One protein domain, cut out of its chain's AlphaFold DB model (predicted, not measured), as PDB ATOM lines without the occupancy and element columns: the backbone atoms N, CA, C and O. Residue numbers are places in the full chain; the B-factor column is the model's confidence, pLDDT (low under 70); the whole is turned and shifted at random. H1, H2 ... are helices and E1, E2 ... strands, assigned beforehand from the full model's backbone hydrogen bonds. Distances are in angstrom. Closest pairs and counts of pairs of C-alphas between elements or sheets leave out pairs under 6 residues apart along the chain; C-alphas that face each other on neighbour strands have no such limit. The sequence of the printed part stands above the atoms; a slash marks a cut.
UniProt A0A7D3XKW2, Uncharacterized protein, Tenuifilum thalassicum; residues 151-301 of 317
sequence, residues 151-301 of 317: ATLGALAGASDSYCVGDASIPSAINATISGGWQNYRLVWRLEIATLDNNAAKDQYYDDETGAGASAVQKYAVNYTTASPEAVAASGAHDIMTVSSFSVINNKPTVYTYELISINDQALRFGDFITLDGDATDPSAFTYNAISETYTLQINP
ATOM      1  N   ALA A 151      50.220 -22.003  47.971       97.62
ATOM      2  CA  ALA A 151      50.335 -22.615  46.657       97.62
ATOM      3  C   ALA A 151      49.330 -22.006  45.676       97.62
ATOM      4  O   ALA A 151      48.262 -21.556  46.085       97.62
ATOM      5  N   THR A 152      49.689 -21.992  44.393       97.81
ATOM      6  CA  THR A 152      48.855 -21.445  43.314       97.81
ATOM      7  C   THR A 152      49.054 -22.217  42.008       97.81
ATOM      8  O   THR A 152      50.162 -22.640  41.687       97.81
ATOM      9  N   LEU A 153      47.994 -22.368  41.224       97.94
ATOM     10  CA  LEU A 153      47.988 -22.793  39.824       97.94
ATOM     11  C   LEU A 153      48.511 -21.685  38.885       97.94
ATOM     12  O   LEU A 153      48.661 -21.895  37.679       97.94
ATOM     13  N   GLY A 154      48.794 -20.490  39.412       96.25
ATOM     14  CA  GLY A 154      49.353 -19.369  38.664       96.25
ATOM     15  C   GLY A 154      48.416 -18.917  37.548       96.25
ATOM     16  O   GLY A 154      47.254 -18.604  37.785       96.25
ATOM     17  N   ALA A 155      48.910 -18.893  36.308       95.44
ATOM     18  CA  ALA A 155      48.113 -18.481  35.148       95.44
ATOM     19  C   ALA A 155      46.946 -19.435  34.824       95.44
ATOM     20  O   ALA A 155      46.035 -19.038  34.100       95.44
ATOM     21  N   LEU A 156      46.964 -20.668  35.344       96.69
ATOM     22  CA  LEU A 156      45.878 -21.634  35.158       96.69
ATOM     23  C   LEU A 156      44.708 -21.396  36.124       96.69
ATOM     24  O   LEU A 156      43.625 -21.939  35.910       96.69
ATOM     25  N   ALA A 157      44.901 -20.602  37.181       97.50
ATOM     26  CA  ALA A 157      43.869 -20.351  38.178       97.50
ATOM     27  C   ALA A 157      42.634 -19.685  37.544       97.50
ATOM     28  O   ALA A 157      42.702 -18.584  36.998       97.50
ATOM     29  N   GLY A 158      41.492 -20.369  37.615       97.31
ATOM     30  CA  GLY A 158      40.221 -19.950  37.023       97.31
ATOM     31  C   GLY A 158      40.135 -20.115  35.502       97.31
ATOM     32  O   GLY A 158      39.110 -19.754  34.921       97.31
ATOM     33  N   ALA A 159      41.172 -20.643  34.844       97.56
ATOM     34  CA  ALA A 159      41.157 -20.876  33.407       97.56
ATOM     35  C   ALA A 159      40.308 -22.107  33.042       97.56
ATOM     36  O   ALA A 159      40.192 -23.074  33.804       97.56
ATOM     37  N   SER A 160      39.711 -22.057  31.850       97.19
ATOM     38  CA  SER A 160      38.978 -23.171  31.256       97.19
ATOM     39  C   SER A 160      39.374 -23.310  29.795       97.19
ATOM     40  O   SER A 160      38.927 -22.531  28.953       97.19
ATOM     41  N   ASP A 161      40.163 -24.334  29.504       97.44
ATOM     42  CA  ASP A 161      40.667 -24.588  28.163       97.44
ATOM     43  C   ASP A 161      39.907 -25.729  27.488       97.44
ATOM     44  O   ASP A 161      39.372 -26.635  28.136       97.44
ATOM     45  N   SER A 162      39.862 -25.699  26.158       96.94
ATOM     46  CA  SER A 162      39.222 -26.738  25.359       96.94
ATOM     47  C   SER A 162      40.053 -27.062  24.129       96.94
ATOM     48  O   SER A 162      40.390 -26.170  23.353       96.94
ATOM     49  N   TYR A 163      40.338 -28.345  23.935       96.94
ATOM     50  CA  TYR A 163      41.142 -28.848  22.827       96.94
ATOM     51  C   TYR A 163      40.426 -29.998  22.121       96.94
ATOM     52  O   TYR A 163      39.504 -30.621  22.657       96.94
ATOM     53  N   CYS A 164      40.849 -30.295  20.897       95.44
ATOM     54  CA  CYS A 164      40.521 -31.566  20.254       95.44
ATOM     55  C   CYS A 164      41.567 -32.617  20.637       95.44
ATOM     56  O   CYS A 164      42.722 -32.286  20.901       95.44
ATOM     57  N   VAL A 165      41.180 -33.893  20.642       93.31
ATOM     58  CA  VAL A 165      42.124 -34.992  20.871       93.31
ATOM     59  C   VAL A 165      43.314 -34.899  19.903       93.31
ATOM     60  O   VAL A 165      43.133 -34.765  18.692       93.31
ATOM     61  N   GLY A 166      44.533 -34.955  20.445       89.88
ATOM     62  CA  GLY A 166      45.776 -34.865  19.670       89.88
ATOM     63  C   GLY A 166      46.247 -33.448  19.322       89.88
ATOM     64  O   GLY A 166      47.223 -33.320  18.584       89.88
ATOM     65  N   ASP A 167      45.597 -32.392  19.826       93.69
ATOM     66  CA  ASP A 167      46.109 -31.023  19.695       93.69
ATOM     67  C   ASP A 167      47.463 -30.879  20.415       93.69
ATOM     68  O   ASP A 167      47.611 -31.254  21.578       93.69
ATOM     69  N   ALA A 168      48.462 -30.328  19.721       93.25
ATOM     70  CA  ALA A 168      49.810 -30.132  20.255       93.25
ATOM     71  C   ALA A 168      49.879 -29.070  21.370       93.25
ATOM     72  O   ALA A 168      50.902 -28.963  22.042       93.25
ATOM     73  N   SER A 169      48.814 -28.284  21.547       94.50
ATOM     74  CA  SER A 169      48.698 -27.227  22.557       94.50
ATOM     75  C   SER A 169      48.169 -27.736  23.901       94.50
ATOM     76  O   SER A 169      48.131 -26.969  24.860       94.50
ATOM     77  N   ILE A 170      47.757 -29.007  23.983       94.94
ATOM     78  CA  ILE A 170      47.347 -29.629  25.244       94.94
ATOM     79  C   ILE A 170      48.528 -29.556  26.228       94.94
ATOM     80  O   ILE A 170      49.638 -29.967  25.872       94.94
ATOM     81  N   PRO A 171      48.323 -29.053  27.460       94.12
ATOM     82  CA  PRO A 171      49.400 -28.938  28.433       94.12
ATOM     83  C   PRO A 171      49.982 -30.314  28.768       94.12
ATOM     84  O   PRO A 171      49.252 -31.287  28.946       94.12
ATOM     85  N   SER A 172      51.308 -30.390  28.876       92.62
ATOM     86  CA  SER A 172      52.019 -31.627  29.226       92.62
ATOM     87  C   SER A 172      52.164 -31.853  30.734       92.62
ATOM     88  O   SER A 172      52.676 -32.893  31.125       92.62
ATOM     89  N   ALA A 173      51.810 -30.859  31.552       94.44
ATOM     90  CA  ALA A 173      51.867 -30.889  33.012       94.44
ATOM     91  C   ALA A 173      50.904 -29.842  33.579       94.44
ATOM     92  O   ALA A 173      50.688 -28.798  32.953       94.44
ATOM     93  N   ILE A 174      50.381 -30.089  34.778       96.56
ATOM     94  CA  ILE A 174      49.554 -29.137  35.525       96.56
ATOM     95  C   ILE A 174      50.281 -28.870  36.830       96.56
ATOM     96  O   ILE A 174      50.327 -29.727  37.698       96.56
ATOM     97  N   ASN A 175      50.867 -27.682  36.973       96.31
ATOM     98  CA  ASN A 175      51.711 -27.383  38.124       96.31
ATOM     99  C   ASN A 175      50.983 -26.524  39.161       96.31
ATOM    100  O   ASN A 175      50.477 -25.450  38.838       96.31
ATOM    101  N   ALA A 176      51.036 -26.951  40.421       97.19
ATOM    102  CA  ALA A 176      50.833 -26.086  41.572       97.19
ATOM    103  C   ALA A 176      52.199 -25.548  42.028       97.19
ATOM    104  O   ALA A 176      53.116 -26.309  42.320       97.19
ATOM    105  N   THR A 177      52.366 -24.231  42.081       97.38
ATOM    106  CA  THR A 177      53.603 -23.589  42.543       97.38
ATOM    107  C   THR A 177      53.498 -23.268  44.024       97.38
ATOM    108  O   THR A 177      52.670 -22.452  44.418       97.38
ATOM    109  N   ILE A 178      54.352 -23.892  44.832       97.56
ATOM    110  CA  ILE A 178      54.440 -23.718  46.283       97.56
ATOM    111  C   ILE A 178      55.461 -22.628  46.621       97.56
ATOM    112  O   ILE A 178      56.569 -22.617  46.079       97.56
ATOM    113  N   SER A 179      55.117 -21.733  47.550       95.75
ATOM    114  CA  SER A 179      56.001 -20.669  48.039       95.75
ATOM    115  C   SER A 179      55.784 -20.353  49.524       95.75
ATOM    116  O   SER A 179      54.780 -20.760  50.111       95.75
ATOM    117  N   GLY A 180      56.720 -19.620  50.137       94.00
ATOM    118  CA  GLY A 180      56.745 -19.422  51.591       94.00
ATOM    119  C   GLY A 180      57.055 -20.722  52.339       94.00
ATOM    120  O   GLY A 180      57.507 -21.683  51.725       94.00
ATOM    121  N   GLY A 181      56.809 -20.751  53.649       92.75
ATOM    122  CA  GLY A 181      57.018 -21.923  54.500       92.75
ATOM    123  C   GLY A 181      58.481 -22.346  54.654       92.75
ATOM    124  O   GLY A 181      59.414 -21.594  54.367       92.75
ATOM    125  N   TRP A 182      58.666 -23.569  55.147       91.56
ATOM    126  CA  TRP A 182      59.963 -24.202  55.360       91.56
ATOM    127  C   TRP A 182      60.125 -25.474  54.517       91.56
ATOM    128  O   TRP A 182      60.749 -25.437  53.455       91.56
ATOM    129  N   GLN A 183      59.579 -26.607  54.970       91.44
ATOM    130  CA  GLN A 183      59.770 -27.916  54.336       91.44
ATOM    131  C   GLN A 183      58.649 -28.906  54.686       91.44
ATOM    132  O   GLN A 183      57.802 -28.628  55.540       91.44
ATOM    133  N   ASN A 184      58.688 -30.096  54.068       90.62
ATOM    134  CA  ASN A 184      57.734 -31.190  54.291       90.62
ATOM    135  C   ASN A 184      56.283 -30.699  54.178       90.62
ATOM    136  O   ASN A 184      55.503 -30.747  55.143       90.62
ATOM    137  N   TYR A 185      55.954 -30.177  53.001       95.00
ATOM    138  CA  TYR A 185      54.647 -29.626  52.690       95.00
ATOM    139  C   TYR A 185      53.603 -30.735  52.593       95.00
ATOM    140  O   TYR A 185      53.904 -31.890  52.285       95.00
ATOM    141  N   ARG A 186      52.361 -30.369  52.887       95.62
ATOM    142  CA  ARG A 186      51.175 -31.205  52.751       95.62
ATOM    143  C   ARG A 186      50.189 -30.465  51.867       95.62
ATOM    144  O   ARG A 186      49.638 -29.452  52.297       95.62
ATOM    145  N   LEU A 187      50.018 -30.943  50.640       97.56
ATOM    146  CA  LEU A 187      49.128 -30.351  49.650       97.56
ATOM    147  C   LEU A 187      47.789 -31.087  49.646       97.56
ATOM    148  O   LEU A 187      47.738 -32.316  49.642       97.56
ATOM    149  N   VAL A 188      46.699 -30.331  49.636       98.00
ATOM    150  CA  VAL A 188      45.342 -30.860  49.513       98.00
ATOM    151  C   VAL A 188      44.782 -30.380  48.189       98.00
ATOM    152  O   VAL A 188      44.665 -29.177  47.947       98.00
ATOM    153  N   TRP A 189      44.450 -31.326  47.324       98.19
ATOM    154  CA  TRP A 189      43.903 -31.060  46.006       98.19
ATOM    155  C   TRP A 189      43.124 -32.275  45.505       98.19
ATOM    156  O   TRP A 189      43.234 -33.381  46.047       98.19
ATOM    157  N   ARG A 190      42.321 -32.070  44.466       98.12
ATOM    158  CA  ARG A 190      41.551 -33.144  43.839       98.12
ATOM    159  C   ARG A 190      41.512 -33.020  42.326       98.12
ATOM    160  O   ARG A 190      41.569 -31.916  41.783       98.12
ATOM    161  N   LEU A 191      41.373 -34.170  41.678       98.38
ATOM    162  CA  LEU A 191      41.088 -34.307  40.257       98.38
ATOM    163  C   LEU A 191      39.719 -34.943  40.090       98.38
ATOM    164  O   LEU A 191      39.470 -36.043  40.579       98.38
ATOM    165  N   GLU A 192      38.859 -34.285  39.333       98.06
ATOM    166  CA  GLU A 192      37.645 -34.880  38.800       98.06
ATOM    167  C   GLU A 192      37.801 -35.123  37.298       98.06
ATOM    168  O   GLU A 192      38.244 -34.238  36.568       98.06
ATOM    169  N   ILE A 193      37.395 -36.305  36.836       98.38
ATOM    170  CA  ILE A 193      37.314 -36.641  35.414       98.38
ATOM    171  C   ILE A 193      35.860 -36.967  35.106       98.38
ATOM    172  O   ILE A 193      35.292 -37.874  35.715       98.38
ATOM    173  N   ALA A 194      35.254 -36.250  34.161       98.31
ATOM    174  CA  ALA A 194      33.871 -36.477  33.764       98.31
ATOM    175  C   ALA A 194      33.683 -36.414  32.247       98.31
ATOM    176  O   ALA A 194      34.325 -35.623  31.568       98.31
ATOM    177  N   THR A 195      32.770 -37.209  31.693       98.12
ATOM    178  CA  THR A 195      32.274 -36.993  30.326       98.12
ATOM    179  C   THR A 195      31.108 -36.018  30.321       98.12
ATOM    180  O   THR A 195      30.401 -35.883  31.320       98.12
ATOM    181  N   LEU A 196      30.897 -35.348  29.189       97.56
ATOM    182  CA  LEU A 196      29.741 -34.488  28.965       97.56
ATOM    183  C   LEU A 196      28.652 -35.200  28.153       97.56
ATOM    184  O   LEU A 196      28.943 -35.991  27.251       97.56
ATOM    185  N   ASP A 197      27.395 -34.885  28.460       95.31
ATOM    186  CA  ASP A 197      26.232 -35.248  27.657       95.31
ATOM    187  C   ASP A 197      26.038 -34.292  26.461       95.31
ATOM    188  O   ASP A 197      26.801 -33.351  26.224       95.31
ATOM    189  N   ASN A 198      24.964 -34.515  25.699       90.75
ATOM    190  CA  ASN A 198      24.617 -33.692  24.537       90.75
ATOM    191  C   ASN A 198      24.203 -32.249  24.891       90.75
ATOM    192  O   ASN A 198      24.069 -31.426  23.988       90.75
ATOM    193  N   ASN A 199      23.990 -31.942  26.172       93.62
ATOM    194  CA  ASN A 199      23.686 -30.606  26.680       93.62
ATOM    195  C   ASN A 199      24.911 -29.948  27.338       93.62
ATOM    196  O   ASN A 199      24.762 -28.916  27.992       93.62
ATOM    197  N   ALA A 200      26.103 -30.536  27.176       92.62
ATOM    198  CA  ALA A 200      27.339 -30.120  27.834       92.62
ATOM    199  C   ALA A 200      27.287 -30.183  29.377       92.62
ATOM    200  O   ALA A 200      28.032 -29.479  30.056       92.62
ATOM    201  N   ALA A 201      26.430 -31.036  29.944       95.56
ATOM    202  CA  ALA A 201      26.389 -31.325  31.374       95.56
ATOM    203  C   ALA A 201      27.232 -32.565  31.703       95.56
ATOM    204  O   ALA A 201      27.327 -33.483  30.892       95.56
ATOM    205  N   LYS A 202      27.833 -32.617  32.900       96.75
ATOM    206  CA  LYS A 202      28.581 -33.799  33.367       96.75
ATOM    207  C   LYS A 202      27.639 -35.008  33.475       96.75
ATOM    208  O   LYS A 202      26.631 -34.934  34.174       96.75
ATOM    209  N   ASP A 203      27.979 -36.091  32.778       95.06
ATOM    210  CA  ASP A 203      27.174 -37.315  32.627       95.06
ATOM    211  C   ASP A 203      27.733 -38.463  33.479       95.06
ATOM    212  O   ASP A 203      27.078 -38.960  34.396       95.06
ATOM    213  N   GLN A 204      28.981 -38.858  33.210       97.31
ATOM    214  CA  GLN A 204      29.671 -39.924  33.939       97.31
ATOM    215  C   GLN A 204      31.000 -39.434  34.497       97.31
ATOM    216  O   GLN A 204      31.742 -38.768  33.782       97.31
ATOM    217  N   TYR A 205      31.310 -39.823  35.730       97.81
ATOM    218  CA  TYR A 205      32.555 -39.558  36.448       97.81
ATOM    219  C   TYR A 205      33.436 -40.805  36.465       97.81
ATOM    220  O   TYR A 205      32.910 -41.921  36.536       97.81
ATOM    221  N   TYR A 206      34.751 -40.624  36.425       97.25
ATOM    222  CA  TYR A 206      35.721 -41.711  36.288       97.25
ATOM    223  C   TYR A 206      36.820 -41.630  37.343       97.25
ATOM    224  O   TYR A 206      37.144 -40.549  37.836       97.25
ATOM    225  N   ASP A 207      37.383 -42.797  37.658       94.75
ATOM    226  CA  ASP A 207      38.487 -42.925  38.613       94.75
ATOM    227  C   ASP A 207      39.852 -42.691  37.926       94.75
ATOM    228  O   ASP A 207      40.832 -42.394  38.603       94.75
ATOM    229  N   ASP A 208      39.923 -42.788  36.591       93.69
ATOM    230  CA  ASP A 208      41.122 -42.520  35.785       93.69
ATOM    231  C   ASP A 208      40.789 -42.096  34.336       93.69
ATOM    232  O   ASP A 208      39.626 -42.076  33.915       93.69
ATOM    233  N   GLU A 209      41.815 -41.752  33.551       91.56
ATOM    234  CA  GLU A 209      41.689 -41.353  32.143       91.56
ATOM    235  C   GLU A 209      41.399 -42.515  31.179       91.56
ATOM    236  O   GLU A 209      41.063 -42.283  30.016       91.56
ATOM    237  N   THR A 210      41.507 -43.765  31.639       92.69
ATOM    238  CA  THR A 210      41.268 -44.966  30.821       92.69
ATOM    239  C   THR A 210      39.783 -45.316  30.712       92.69
ATOM    240  O   THR A 210      39.393 -46.181  29.924       92.69
ATOM    241  N   GLY A 211      38.938 -44.618  31.479       90.56
ATOM    242  CA  GLY A 211      37.502 -44.859  31.567       90.56
ATOM    243  C   GLY A 211      37.117 -45.877  32.639       90.56
ATOM    244  O   GLY A 211      35.974 -46.349  32.640       90.56
ATOM    245  N   ALA A 212      38.026 -46.221  33.557       90.44
ATOM    246  CA  ALA A 212      37.702 -47.073  34.691       90.44
ATOM    247  C   ALA A 212      36.786 -46.351  35.697       90.44
ATOM    248  O   ALA A 212      36.715 -45.122  35.766       90.44
ATOM    249  N   GLY A 213      36.051 -47.128  36.498       88.50
ATOM    250  CA  GLY A 213      35.341 -46.578  37.660       88.50
ATOM    251  C   GLY A 213      34.057 -45.788  37.380       88.50
ATOM    252  O   GLY A 213      33.513 -45.193  38.318       88.50
ATOM    253  N   ALA A 214      33.557 -45.817  36.136       93.94
ATOM    254  CA  ALA A 214      32.403 -45.049  35.661       93.94
ATOM    255  C   ALA A 214      31.244 -44.986  36.675       93.94
ATOM    256  O   ALA A 214      30.730 -46.009  37.139       93.94
ATOM    257  N   SER A 215      30.801 -43.772  36.997       96.00
ATOM    258  CA  SER A 215      29.719 -43.517  37.945       96.00
ATOM    259  C   SER A 215      28.842 -42.356  37.497       96.00
ATOM    260  O   SER A 215      29.338 -41.383  36.948       96.00
ATOM    261  N   ALA A 216      27.539 -42.433  37.761       93.12
ATOM    262  CA  ALA A 216      26.625 -41.301  37.570       93.12
ATOM    263  C   ALA A 216      26.676 -40.293  38.737       93.12
ATOM    264  O   ALA A 216      26.067 -39.228  38.674       93.12
ATOM    265  N   VAL A 217      27.366 -40.641  39.828       95.00
ATOM    266  CA  VAL A 217      27.576 -39.773  40.991       95.00
ATOM    267  C   VAL A 217      28.993 -39.226  40.932       95.00
ATOM    268  O   VAL A 217      29.903 -39.937  40.505       95.00
ATOM    269  N   GLN A 218      29.172 -37.981  41.381       94.75
ATOM    270  CA  GLN A 218      30.485 -37.356  41.460       94.75
ATOM    271  C   GLN A 218      31.473 -38.256  42.206       94.75
ATOM    272  O   GLN A 218      31.214 -38.711  43.323       94.75
ATOM    273  N   LYS A 219      32.622 -38.470  41.573       94.06
ATOM    274  CA  LYS A 219      33.801 -39.103  42.148       94.06
ATOM    275  C   LYS A 219      35.031 -38.320  41.730       94.06
ATOM    276  O   LYS A 219      35.016 -37.635  40.712       94.06
ATOM    277  N   TYR A 220      36.088 -38.468  42.507       95.81
ATOM    278  CA  TYR A 220      37.370 -37.849  42.235       95.81
ATOM    279  C   TYR A 220      38.375 -38.939  41.879       95.81
ATOM    280  O   TYR A 220      38.590 -39.850  42.679       95.81
ATOM    281  N   ALA A 221      38.985 -38.819  40.699       95.81
ATOM    282  CA  ALA A 221      40.084 -39.671  40.252       95.81
ATOM    283  C   ALA A 221      41.281 -39.572  41.208       95.81
ATOM    284  O   ALA A 221      41.955 -40.556  41.494       95.81
ATOM    285  N   VAL A 222      41.494 -38.382  41.775       96.94
ATOM    286  CA  VAL A 222      42.422 -38.159  42.885       96.94
ATOM    287  C   VAL A 222      41.743 -37.310  43.940       96.94
ATOM    288  O   VAL A 222      41.142 -36.289  43.617       96.94
ATOM    289  N   ASN A 223      41.846 -37.721  45.202       96.50
ATOM    290  CA  ASN A 223      41.223 -37.028  46.323       96.50
ATOM    291  C   ASN A 223      42.170 -36.964  47.519       96.50
ATOM    292  O   ASN A 223      42.105 -37.807  48.418       96.50
ATOM    293  N   TYR A 224      43.037 -35.956  47.537       97.31
ATOM    294  CA  TYR A 224      43.748 -35.609  48.756       97.31
ATOM    295  C   TYR A 224      42.837 -34.756  49.631       97.31
ATOM    296  O   TYR A 224      42.142 -33.854  49.168       97.31
ATOM    297  N   THR A 225      42.833 -35.061  50.922       96.12
ATOM    298  CA  THR A 225      42.015 -34.369  51.927       96.12
ATOM    299  C   THR A 225      42.911 -33.924  53.071       96.12
ATOM    300  O   THR A 225      44.051 -34.367  53.169       96.12
ATOM    301  N   THR A 226      42.414 -33.102  53.992       92.81
ATOM    302  CA  THR A 226      43.183 -32.771  55.202       92.81
ATOM    303  C   THR A 226      43.515 -34.014  56.038       92.81
ATOM    304  O   THR A 226      44.573 -34.061  56.655       92.81
ATOM    305  N   ALA A 227      42.669 -35.052  56.004       92.31
ATOM    306  CA  ALA A 227      42.916 -36.337  56.666       92.31
ATOM    307  C   ALA A 227      43.945 -37.224  55.944       92.31
ATOM    308  O   ALA A 227      44.555 -38.092  56.561       92.31
ATOM    309  N   SER A 228      44.148 -37.013  54.643       94.56
ATOM    310  CA  SER A 228      45.119 -37.746  53.829       94.56
ATOM    311  C   SER A 228      45.675 -36.820  52.742       94.56
ATOM    312  O   SER A 228      45.250 -36.923  51.587       94.56
ATOM    313  N   PRO A 229      46.560 -35.873  53.104       95.62
ATOM    314  CA  PRO A 229      47.143 -34.925  52.163       95.62
ATOM    315  C   PRO A 229      48.268 -35.578  51.355       95.62
ATOM    316  O   PRO A 229      48.829 -36.600  51.755       95.62
ATOM    317  N   GLU A 230      48.653 -34.954  50.248       95.94
ATOM    318  CA  GLU A 230      49.854 -35.333  49.510       95.94
ATOM    319  C   GLU A 230      51.100 -34.751  50.188       95.94
ATOM    320  O   GLU A 230      51.145 -33.561  50.496       95.94
ATOM    321  N   ALA A 231      52.131 -35.567  50.413       94.25
ATOM    322  CA  ALA A 231      53.410 -35.089  50.932       94.25
ATOM    323  C   ALA A 231      54.283 -34.525  49.801       94.25
ATOM    324  O   ALA A 231      54.584 -35.232  48.843       94.25
ATOM    325  N   VAL A 232      54.745 -33.282  49.950       93.75
ATOM    326  CA  VAL A 232      55.575 -32.581  48.958       93.75
ATOM    327  C   VAL A 232      56.888 -32.119  49.600       93.75
ATOM    328  O   VAL A 232      56.908 -31.492  50.661       93.75
ATOM    329  N   ALA A 233      58.014 -32.470  48.974       82.62
ATOM    330  CA  ALA A 233      59.334 -32.401  49.608       82.62
ATOM    331  C   ALA A 233      59.964 -30.998  49.635       82.62
ATOM    332  O   ALA A 233      60.782 -30.719  50.511       82.62
ATOM    333  N   ALA A 234      59.610 -30.117  48.697       82.94
ATOM    334  CA  ALA A 234      60.236 -28.805  48.550       82.94
ATOM    335  C   ALA A 234      59.268 -27.769  47.965       82.94
ATOM    336  O   ALA A 234      58.239 -28.119  47.390       82.94
ATOM    337  N   SER A 235      59.623 -26.492  48.109       90.31
ATOM    338  CA  SER A 235      58.956 -25.388  47.420       90.31
ATOM    339  C   SER A 235      59.285 -25.378  45.920       90.31
ATOM    340  O   SER A 235      60.258 -25.990  45.475       90.31
ATOM    341  N   GLY A 236      58.476 -24.662  45.137       94.00
ATOM    342  CA  GLY A 236      58.580 -24.604  43.679       94.00
ATOM    343  C   GLY A 236      57.393 -25.252  42.969       94.00
ATOM    344  O   GLY A 236      56.331 -25.443  43.556       94.00
ATOM    345  N   ALA A 237      57.562 -25.533  41.677       94.94
ATOM    346  CA  ALA A 237      56.534 -26.181  40.871       94.94
ATOM    347  C   ALA A 237      56.400 -27.662  41.254       94.94
ATOM    348  O   ALA A 237      57.381 -28.404  41.219       94.94
ATOM    349  N   HIS A 238      55.180 -28.068  41.589       95.31
ATOM    350  CA  HIS A 238      54.782 -29.444  41.853       95.31
ATOM    351  C   HIS A 238      53.755 -29.867  40.810       95.31
ATOM    352  O   HIS A 238      52.703 -29.235  40.691       95.31
ATOM    353  N   ASP A 239      54.073 -30.910  40.050       95.38
ATOM    354  CA  ASP A 239      53.173 -31.432  39.028       95.38
ATOM    355  C   ASP A 239      52.059 -32.239  39.696       95.38
ATOM    356  O   ASP A 239      52.296 -33.298  40.272       95.38
ATOM    357  N   ILE A 240      50.841 -31.712  39.625       96.12
ATOM    358  CA  ILE A 240      49.625 -32.371  40.102       96.12
ATOM    359  C   ILE A 240      48.928 -33.140  38.972       96.12
ATOM    360  O   ILE A 240      47.832 -33.664  39.160       96.12
ATOM    361  N   MET A 241      49.525 -33.231  37.779       95.06
ATOM    362  CA  MET A 241      49.018 -34.087  36.713       95.06
ATOM    363  C   MET A 241      49.250 -35.561  37.066       95.06
ATOM    364  O   MET A 241      50.340 -36.103  36.929       95.06
ATOM    365  N   THR A 242      48.189 -36.233  37.507       93.31
ATOM    366  CA  THR A 242      48.223 -37.661  37.866       93.31
ATOM    367  C   THR A 242      47.776 -38.596  36.747       93.31
ATOM    368  O   THR A 242      47.888 -39.811  36.888       93.31
ATOM    369  N   VAL A 243      47.289 -38.041  35.635       94.50
ATOM    370  CA  VAL A 243      46.936 -38.793  34.424       94.50
ATOM    371  C   VAL A 243      48.141 -38.872  33.492       94.50
ATOM    372  O   VAL A 243      48.940 -37.941  33.418       94.50
ATOM    373  N   SER A 244      48.268 -39.964  32.740       91.38
ATOM    374  CA  SER A 244      49.376 -40.145  31.791       91.38
ATOM    375  C   SER A 244      49.260 -39.255  30.548       91.38
ATOM    376  O   SER A 244      50.262 -38.894  29.929       91.38
ATOM    377  N   SER A 245      48.030 -38.913  30.165       92.62
ATOM    378  CA  SER A 245      47.698 -37.996  29.076       92.62
ATOM    379  C   SER A 245      46.239 -37.551  29.188       92.62
ATOM    380  O   SER A 245      45.446 -38.160  29.907       92.62
ATOM    381  N   PHE A 246      45.871 -36.498  28.459       95.75
ATOM    382  CA  PHE A 246      44.483 -36.060  28.351       95.75
ATOM    383  C   PHE A 246      43.825 -36.668  27.110       95.75
ATOM    384  O   PHE A 246      44.288 -36.473  25.983       95.75
ATOM    385  N   SER A 247      42.728 -37.393  27.306       94.50
ATOM    386  CA  SER A 247      42.036 -38.136  26.255       94.50
ATOM    387  C   SER A 247      40.521 -38.027  26.382       94.50
ATOM    388  O   SER A 247      39.977 -37.614  27.401       94.50
ATOM    389  N   VAL A 248      39.820 -38.416  25.320       96.69
ATOM    390  CA  VAL A 248      38.376 -38.648  25.392       96.69
ATOM    391  C   VAL A 248      38.087 -40.027  25.965       96.69
ATOM    392  O   VAL A 248      38.748 -41.002  25.614       96.69
ATOM    393  N   ILE A 249      37.040 -40.125  26.775       96.69
ATOM    394  CA  ILE A 249      36.530 -41.387  27.313       96.69
ATOM    395  C   ILE A 249      35.233 -41.735  26.585       96.69
ATOM    396  O   ILE A 249      34.345 -40.896  26.425       96.69
ATOM    397  N   ASN A 250      35.114 -42.983  26.118       93.94
ATOM    398  CA  ASN A 250      33.923 -43.496  25.425       93.94
ATOM    399  C   ASN A 250      33.456 -42.629  24.237       93.94
ATOM    400  O   ASN A 250      32.261 -42.538  23.958       93.94
ATOM    401  N   ASN A 251      34.403 -41.995  23.536       92.94
ATOM    402  CA  ASN A 251      34.145 -41.087  22.414       92.94
ATOM    403  C   ASN A 251      33.183 -39.925  22.755       92.94
ATOM    404  O   ASN A 251      32.439 -39.450  21.895       92.94
ATOM    405  N   LYS A 252      33.188 -39.474  24.013       95.81
ATOM    406  CA  LYS A 252      32.471 -38.282  24.479       95.81
ATOM    407  C   LYS A 252      33.466 -37.172  24.826       95.81
ATOM    408  O   LYS A 252      34.615 -37.485  25.141       95.81
ATOM    409  N   PRO A 253      33.057 -35.890  24.795       97.62
ATOM    410  CA  PRO A 253      33.857 -34.829  25.394       97.62
ATOM    411  C   PRO A 253      34.159 -35.168  26.856       97.62
ATOM    412  O   PRO A 253      33.253 -35.563  27.592       97.62
ATOM    413  N   THR A 254      35.415 -35.029  27.263       98.25
ATOM    414  CA  THR A 254      35.889 -35.357  28.611       98.25
ATOM    415  C   THR A 254      36.490 -34.119  29.252       98.25
ATOM    416  O   THR A 254      37.281 -33.418  28.633       98.25
ATOM    417  N   VAL A 255      36.094 -33.843  30.485       98.38
ATOM    418  CA  VAL A 255      36.514 -32.702  31.287       98.38
ATOM    419  C   VAL A 255      37.343 -33.202  32.457       98.38
ATOM    420  O   VAL A 255      36.902 -34.069  33.208       98.38
ATOM    421  N   TYR A 256      38.519 -32.610  32.613       98.56
ATOM    422  CA  TYR A 256      39.413 -32.772  33.747       98.56
ATOM    423  C   TYR A 256      39.334 -31.489  34.573       98.56
ATOM    424  O   TYR A 256      39.625 -30.405  34.063       98.56
ATOM    425  N   THR A 257      38.909 -31.588  35.826       98.44
ATOM    426  CA  THR A 257      38.844 -30.452  36.750       98.44
ATOM    427  C   THR A 257      39.837 -30.677  37.881       98.44
ATOM    428  O   THR A 257      39.649 -31.575  38.701       98.44
ATOM    429  N   TYR A 258      40.875 -29.847  37.923       98.50
ATOM    430  CA  TYR A 258      41.826 -29.774  39.027       98.50
ATOM    431  C   TYR A 258      41.368 -28.705  40.009       98.50
ATOM    432  O   TYR A 258      41.007 -27.599  39.604       98.50
ATOM    433  N   GLU A 259      41.409 -29.017  41.296       98.25
ATOM    434  CA  GLU A 259      41.101 -28.064  42.355       98.25
ATOM    435  C   GLU A 259      42.162 -28.124  43.443       98.25
ATOM    436  O   GLU A 259      42.355 -29.158  44.083       98.25
ATOM    437  N   LEU A 260      42.829 -26.992  43.641       98.25
ATOM    438  CA  LEU A 260      43.814 -26.764  44.683       98.25
ATOM    439  C   LEU A 260      43.095 -26.198  45.913       98.25
ATOM    440  O   LEU A 260      42.492 -25.125  45.846       98.25
ATOM    441  N   ILE A 261      43.126 -26.938  47.021       98.31
ATOM    442  CA  ILE A 261      42.231 -26.717  48.165       98.31
ATOM    443  C   ILE A 261      42.968 -26.093  49.337       98.31
ATOM    444  O   ILE A 261      42.464 -25.160  49.951       98.31
ATOM    445  N   SER A 262      44.132 -26.615  49.711       97.88
ATOM    446  CA  SER A 262      44.875 -26.060  50.838       97.88
ATOM    447  C   SER A 262      46.313 -26.557  50.893       97.88
ATOM    448  O   SER A 262      46.690 -27.521  50.223       97.88
ATOM    449  N   ILE A 263      47.126 -25.881  51.700       97.44
ATOM    450  CA  ILE A 263      48.506 -26.278  51.964       97.44
ATOM    451  C   ILE A 263      48.867 -26.088  53.435       97.44
ATOM    452  O   ILE A 263      48.377 -25.189  54.114       97.44
ATOM    453  N   ASN A 264      49.757 -26.938  53.920       94.56
ATOM    454  CA  ASN A 264      50.396 -26.841  55.223       94.56
ATOM    455  C   ASN A 264      51.888 -27.193  55.072       94.56
ATOM    456  O   ASN A 264      52.268 -27.884  54.127       94.56
ATOM    457  N   ASP A 265      52.744 -26.741  55.984       93.81
ATOM    458  CA  ASP A 265      54.164 -27.100  56.030       93.81
ATOM    459  C   ASP A 265      54.593 -27.507  57.451       93.81
ATOM    460  O   ASP A 265      53.809 -27.446  58.399       93.81
ATOM    461  N   GLN A 266      55.834 -27.968  57.622       89.75
ATOM    462  CA  GLN A 266      56.317 -28.418  58.930       89.75
ATOM    463  C   GLN A 266      56.335 -27.320  59.993       89.75
ATOM    464  O   GLN A 266      56.024 -27.614  61.146       89.75
ATOM    465  N   ALA A 267      56.683 -26.084  59.625       90.00
ATOM    466  CA  ALA A 267      56.713 -24.981  60.576       90.00
ATOM    467  C   ALA A 267      55.298 -24.622  61.059       90.00
ATOM    468  O   ALA A 267      55.106 -24.347  62.243       90.00
ATOM    469  N   LEU A 268      54.287 -24.684  60.180       89.69
ATOM    470  CA  LEU A 268      52.895 -24.430  60.551       89.69
ATOM    471  C   LEU A 268      52.372 -25.488  61.526       89.69
ATOM    472  O   LEU A 268      51.769 -25.143  62.538       89.69
ATOM    473  N   ARG A 269      52.694 -26.769  61.285       87.50
ATOM    474  CA  ARG A 269      52.324 -27.873  62.196       87.50
ATOM    475  C   ARG A 269      52.935 -27.728  63.583       87.50
ATOM    476  O   ARG A 269      52.343 -28.177  64.556       87.50
ATOM    477  N   PHE A 270      54.113 -27.115  63.678       80.81
ATOM    478  CA  PHE A 270      54.713 -26.801  64.970       80.81
ATOM    479  C   PHE A 270      53.925 -25.709  65.710       80.81
ATOM    480  O   PHE A 270      53.721 -25.816  66.915       80.81
ATOM    481  N   GLY A 271      53.400 -24.712  64.991       75.81
ATOM    482  CA  GLY A 271      52.467 -23.723  65.550       75.81
ATOM    483  C   GLY A 271      51.155 -24.337  66.057       75.81
ATOM    484  O   GLY A 271      50.619 -23.903  67.074       75.81
ATOM    485  N   ASP A 272      50.670 -25.398  65.409       80.38
ATOM    486  CA  ASP A 272      49.471 -26.127  65.846       80.38
ATOM    487  C   ASP A 272      49.695 -26.964  67.113       80.38
ATOM    488  O   ASP A 272      48.745 -27.469  67.706       80.38
ATOM    489  N   PHE A 273      50.932 -27.122  67.583       71.56
ATOM    490  CA  PHE A 273      51.228 -28.003  68.712       71.56
ATOM    491  C   PHE A 273      50.406 -27.662  69.972       71.56
ATOM    492  O   PHE A 273      49.913 -28.564  70.654       71.56
ATOM    493  N   ILE A 274      50.178 -26.367  70.240       67.75
ATOM    494  CA  ILE A 274      49.332 -25.901  71.355       67.75
ATOM    495  C   ILE A 274      47.880 -26.334  71.157       67.75
ATOM    496  O   ILE A 274      47.221 -26.786  72.097       67.75
ATOM    497  N   THR A 275      47.328 -26.167  69.954       73.00
ATOM    498  CA  THR A 275      45.921 -26.494  69.689       73.00
ATOM    499  C   THR A 275      45.696 -28.002  69.779       73.00
ATOM    500  O   THR A 275      44.691 -28.409  70.368       73.00
ATOM    501  N   LEU A 276      46.682 -28.785  69.341       72.88
ATOM    502  CA  LEU A 276      46.692 -30.247  69.283       72.88
ATOM    503  C   LEU A 276      47.017 -30.971  70.592       72.88
ATOM    504  O   LEU A 276      46.971 -32.197  70.618       72.88
ATOM    505  N   ASP A 277      47.371 -30.256  71.664       69.25
ATOM    506  CA  ASP A 277      47.841 -30.897  72.907       69.25
ATOM    507  C   ASP A 277      49.012 -31.871  72.648       69.25
ATOM    508  O   ASP A 277      49.167 -32.915  73.282       69.25
ATOM    509  N   GLY A 278      49.856 -31.523  71.674       65.19
ATOM    510  CA  GLY A 278      51.023 -32.300  71.268       65.19
ATOM    511  C   GLY A 278      50.751 -33.619  70.535       65.19
ATOM    512  O   GLY A 278      51.710 -34.333  70.239       65.19
ATOM    513  N   ASP A 279      49.496 -33.947  70.206       71.00
ATOM    514  CA  ASP A 279      49.168 -35.110  69.375       71.00
ATOM    515  C   ASP A 279      49.233 -34.758  67.879       71.00
ATOM    516  O   ASP A 279      48.351 -34.114  67.315       71.00
ATOM    517  N   ALA A 280      50.310 -35.195  67.229       73.06
ATOM    518  CA  ALA A 280      50.578 -34.962  65.809       73.06
ATOM    519  C   ALA A 280      50.160 -36.141  64.902       73.06
ATOM    520  O   ALA A 280      50.537 -36.170  63.724       73.06
ATOM    521  N   THR A 281      49.454 -37.145  65.435       79.94
ATOM    522  CA  THR A 281      49.192 -38.402  64.713       79.94
ATOM    523  C   THR A 281      48.079 -38.299  63.672       79.94
ATOM    524  O   THR A 281      48.100 -39.064  62.707       79.94
ATOM    525  N   ASP A 282      47.163 -37.336  63.811       84.94
ATOM    526  CA  ASP A 282      46.060 -37.096  62.877       84.94
ATOM    527  C   ASP A 282      46.361 -35.906  61.942       84.94
ATOM    528  O   ASP A 282      46.318 -34.746  62.365       84.94
ATOM    529  N   PRO A 283      46.628 -36.149  60.642       86.44
ATOM    530  CA  PRO A 283      46.824 -35.092  59.658       86.44
ATOM    531  C   PRO A 283      45.679 -34.084  59.544       86.44
ATOM    532  O   PRO A 283      45.935 -32.948  59.143       86.44
ATOM    533  N   SER A 284      44.445 -34.485  59.866       87.31
ATOM    534  CA  SER A 284      43.263 -33.629  59.754       87.31
ATOM    535  C   SER A 284      43.178 -32.568  60.846       87.31
ATOM    536  O   SER A 284      42.448 -31.592  60.683       87.31
ATOM    537  N   ALA A 285      43.934 -32.745  61.931       87.00
ATOM    538  CA  ALA A 285      43.920 -31.847  63.071       87.00
ATOM    539  C   ALA A 285      44.814 -30.605  62.862       87.00
ATOM    540  O   ALA A 285      44.630 -29.597  63.543       87.00
ATOM    541  N   PHE A 286      45.747 -30.644  61.902       90.75
ATOM    542  CA  PHE A 286      46.599 -29.498  61.568       90.75
ATOM    543  C   PHE A 286      45.822 -28.375  60.874       90.75
ATOM    544  O   PHE A 286      44.871 -28.609  60.126       90.75
ATOM    545  N   THR A 287      46.298 -27.148  61.049       91.12
ATOM    546  CA  THR A 287      45.836 -25.982  60.306       91.12
ATOM    547  C   THR A 287      46.368 -26.042  58.880       91.12
ATOM    548  O   THR A 287      47.568 -26.188  58.644       91.12
ATOM    549  N   TYR A 288      45.477 -25.875  57.906       94.44
ATOM    550  CA  TYR A 288      45.848 -25.705  56.507       94.44
ATOM    551  C   TYR A 288      45.461 -24.307  56.046       94.44
ATOM    552  O   TYR A 288      44.341 -23.851  56.278       94.44
ATOM    553  N   ASN A 289      46.370 -23.656  55.332       95.31
ATOM    554  CA  ASN A 289      46.078 -22.406  54.657       95.31
ATOM    555  C   ASN A 289      45.161 -22.703  53.482       95.31
ATOM    556  O   ASN A 289      45.532 -23.435  52.560       95.31
ATOM    557  N   ALA A 290      43.948 -22.168  53.559       96.31
ATOM    558  CA  ALA A 290      42.949 -22.353  52.527       96.31
ATOM    559  C   ALA A 290      43.428 -21.747  51.203       96.31
ATOM    560  O   ALA A 290      43.901 -20.613  51.143       96.31
ATOM    561  N   ILE A 291      43.253 -22.526  50.149       95.88
ATOM    562  CA  ILE A 291      43.366 -22.148  48.750       95.88
ATOM    563  C   ILE A 291      41.966 -22.347  48.147       95.88
ATOM    564  O   ILE A 291      41.095 -22.999  48.726       95.88
ATOM    565  N   SER A 292      41.690 -21.724  47.011       95.81
ATOM    566  CA  SER A 292      40.461 -21.984  46.266       95.81
ATOM    567  C   SER A 292      40.702 -21.641  44.807       95.81
ATOM    568  O   SER A 292      40.232 -20.628  44.293       95.81
ATOM    569  N   GLU A 293      41.521 -22.463  44.160       98.38
ATOM    570  CA  GLU A 293      41.846 -22.297  42.751       98.38
ATOM    571  C   GLU A 293      41.445 -23.546  41.983       98.38
ATOM    572  O   GLU A 293      41.699 -24.674  42.405       98.38
ATOM    573  N   THR A 294      40.811 -23.334  40.838       98.25
ATOM    574  CA  THR A 294      40.372 -24.403  39.952       98.25
ATOM    575  C   THR A 294      40.945 -24.195  38.564       98.25
ATOM    576  O   THR A 294      41.128 -23.064  38.121       98.25
ATOM    577  N   TYR A 295      41.210 -25.291  37.870       98.50
ATOM    578  CA  TYR A 295      41.552 -25.297  36.457       98.50
ATOM    579  C   TYR A 295      40.749 -26.390  35.762       98.50
ATOM    580  O   TYR A 295      40.635 -27.506  36.273       98.50
ATOM    581  N   THR A 296      40.163 -26.065  34.610       98.31
ATOM    582  CA  THR A 296      39.357 -27.010  33.835       98.31
ATOM    583  C   THR A 296      39.923 -27.185  32.434       98.31
ATOM    584  O   THR A 296      40.175 -26.215  31.728       98.31
ATOM    585  N   LEU A 297      40.068 -28.438  32.016       98.12
ATOM    586  CA  LEU A 297      40.531 -28.817  30.690       98.12
ATOM    587  C   LEU A 297      39.510 -29.746  30.037       98.12
ATOM    588  O   LEU A 297      39.236 -30.825  30.558       98.12
ATOM    589  N   GLN A 298      38.970 -29.361  28.883       98.31
ATOM    590  CA  GLN A 298      38.064 -30.198  28.097       98.31
ATOM    591  C   GLN A 298      38.760 -30.754  26.853       98.31
ATOM    592  O   GLN A 298      39.260 -29.997  26.023       98.31
ATOM    593  N   ILE A 299      38.710 -32.071  26.670       98.00
ATOM    594  CA  ILE A 299      39.147 -32.758  25.457       98.00
ATOM    595  C   ILE A 299      37.925 -33.211  24.667       98.00
ATOM    596  O   ILE A 299      37.069 -33.938  25.170       98.00
ATOM    597  N   ASN A 300      37.849 -32.787  23.411       97.00
ATOM    598  CA  ASN A 300      36.769 -33.127  22.496       97.00
ATOM    599  C   ASN A 300      37.196 -34.231  21.521       97.00
ATOM    600  O   ASN A 300      38.342 -34.230  21.053       97.00
ATOM    601  N   PRO A 301      36.286 -35.150  21.153       94.88
ATOM    602  CA  PRO A 301      36.559 -36.107  20.092       94.88
ATOM    603  C   PRO A 301      36.726 -35.369  18.762       94.88
ATOM    604  O   PRO A 301      36.115 -34.321  18.537       94.88
TER     605      PRO A 301
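Overview. This is residues 151 to 301 of the 317 residues of an uncharacterized protein of Tenuifilum thalassicum (UniProt A0A7D3XKW2). Three long strands, E3, E7 and E8, run side by side as a twisted slab, with the two-stranded sheet of E2 and E6 over part of one face. E1 extends the slab beyond E8 near one end, E4 and E5 sit along E3 near its opposite ends, and H1 with residues 272 to 288 makes a loop-rich head at one end of the long axis. The 151 printed residues run E1 E2 E3 E4 E5 E6 E7 H1 E8, one named helix and eight named strands, mostly strand, with under half of the residues in named elements. The branched sheet of E1, E3, E4, E5, E7 and E8 is mixed; E2 and E6 are antiparallel. The whole is compact, radius of gyration of the C-alphas 17.1 A, yet elongated, spanning 53 by 30 by 23 A.

Along the chain. Find C-alpha 160 at (38.978, -23.171, 31.256), where E1 begins, running to residue 164. E2 is residues 175 to 179. Next look at E3, residues 185 to 196, 34.7 A long from C-alpha 185 at (54.647, -29.626, 52.690). E4 is residues 202 to 206, E5 residues 230 to 232 and E6 residues 236 to 239. E7, residues 254 to 264, is 31.5 A long; H1, residues 266 to 271, is 9.0 A long. E8, residues 289 to 300, spans 35.2 A and ends at C-alpha 300, (36.769, -33.127, 22.496).

Arrangement. Begin at E3, the strand with three neighbours. E7 is on one side of it, antiparallel at 164 degrees, with N 190 and O 259 2.9 A apart. On the other side, look for E5 beside residues 185 to 187, N 187 to O 230 2.9 A, and for E4 beside residues 193 to 196, N 195 to O 204 2.8 A. E3 and E4 form a hairpin. E3 lies on one side of E7 and E8 on the other side, E8 antiparallel to E7 at 166 degrees, with N 256 and O 297 2.8 A apart. E1 is an edge strand parallel to E8 at 24 degrees, N 163 to O 298 2.9 A. In the small sheet, N 176 and O 238 are 2.8 A apart, and residues 151 to 152 pair with residues 177 to 178 of E2. The closest C-alphas of E2 and E7, Ala 176 and Leu 260, are 7.7 A apart. H1 only grazes the branched sheet, with its residues 266 to 269; every O i to N i+4 pair in H1 is within hydrogen-bond range.

Size, cuts and confidence. Look for the two C-alphas farthest apart at Asp 277 and Pro 301, 54.3 A. The printed part has no cut. The long links are E4 to E5, E6 to E7 and H1 to E8. Mean pLDDT of the printed part is 93.2; residues 274, 277 and 278 are under 70.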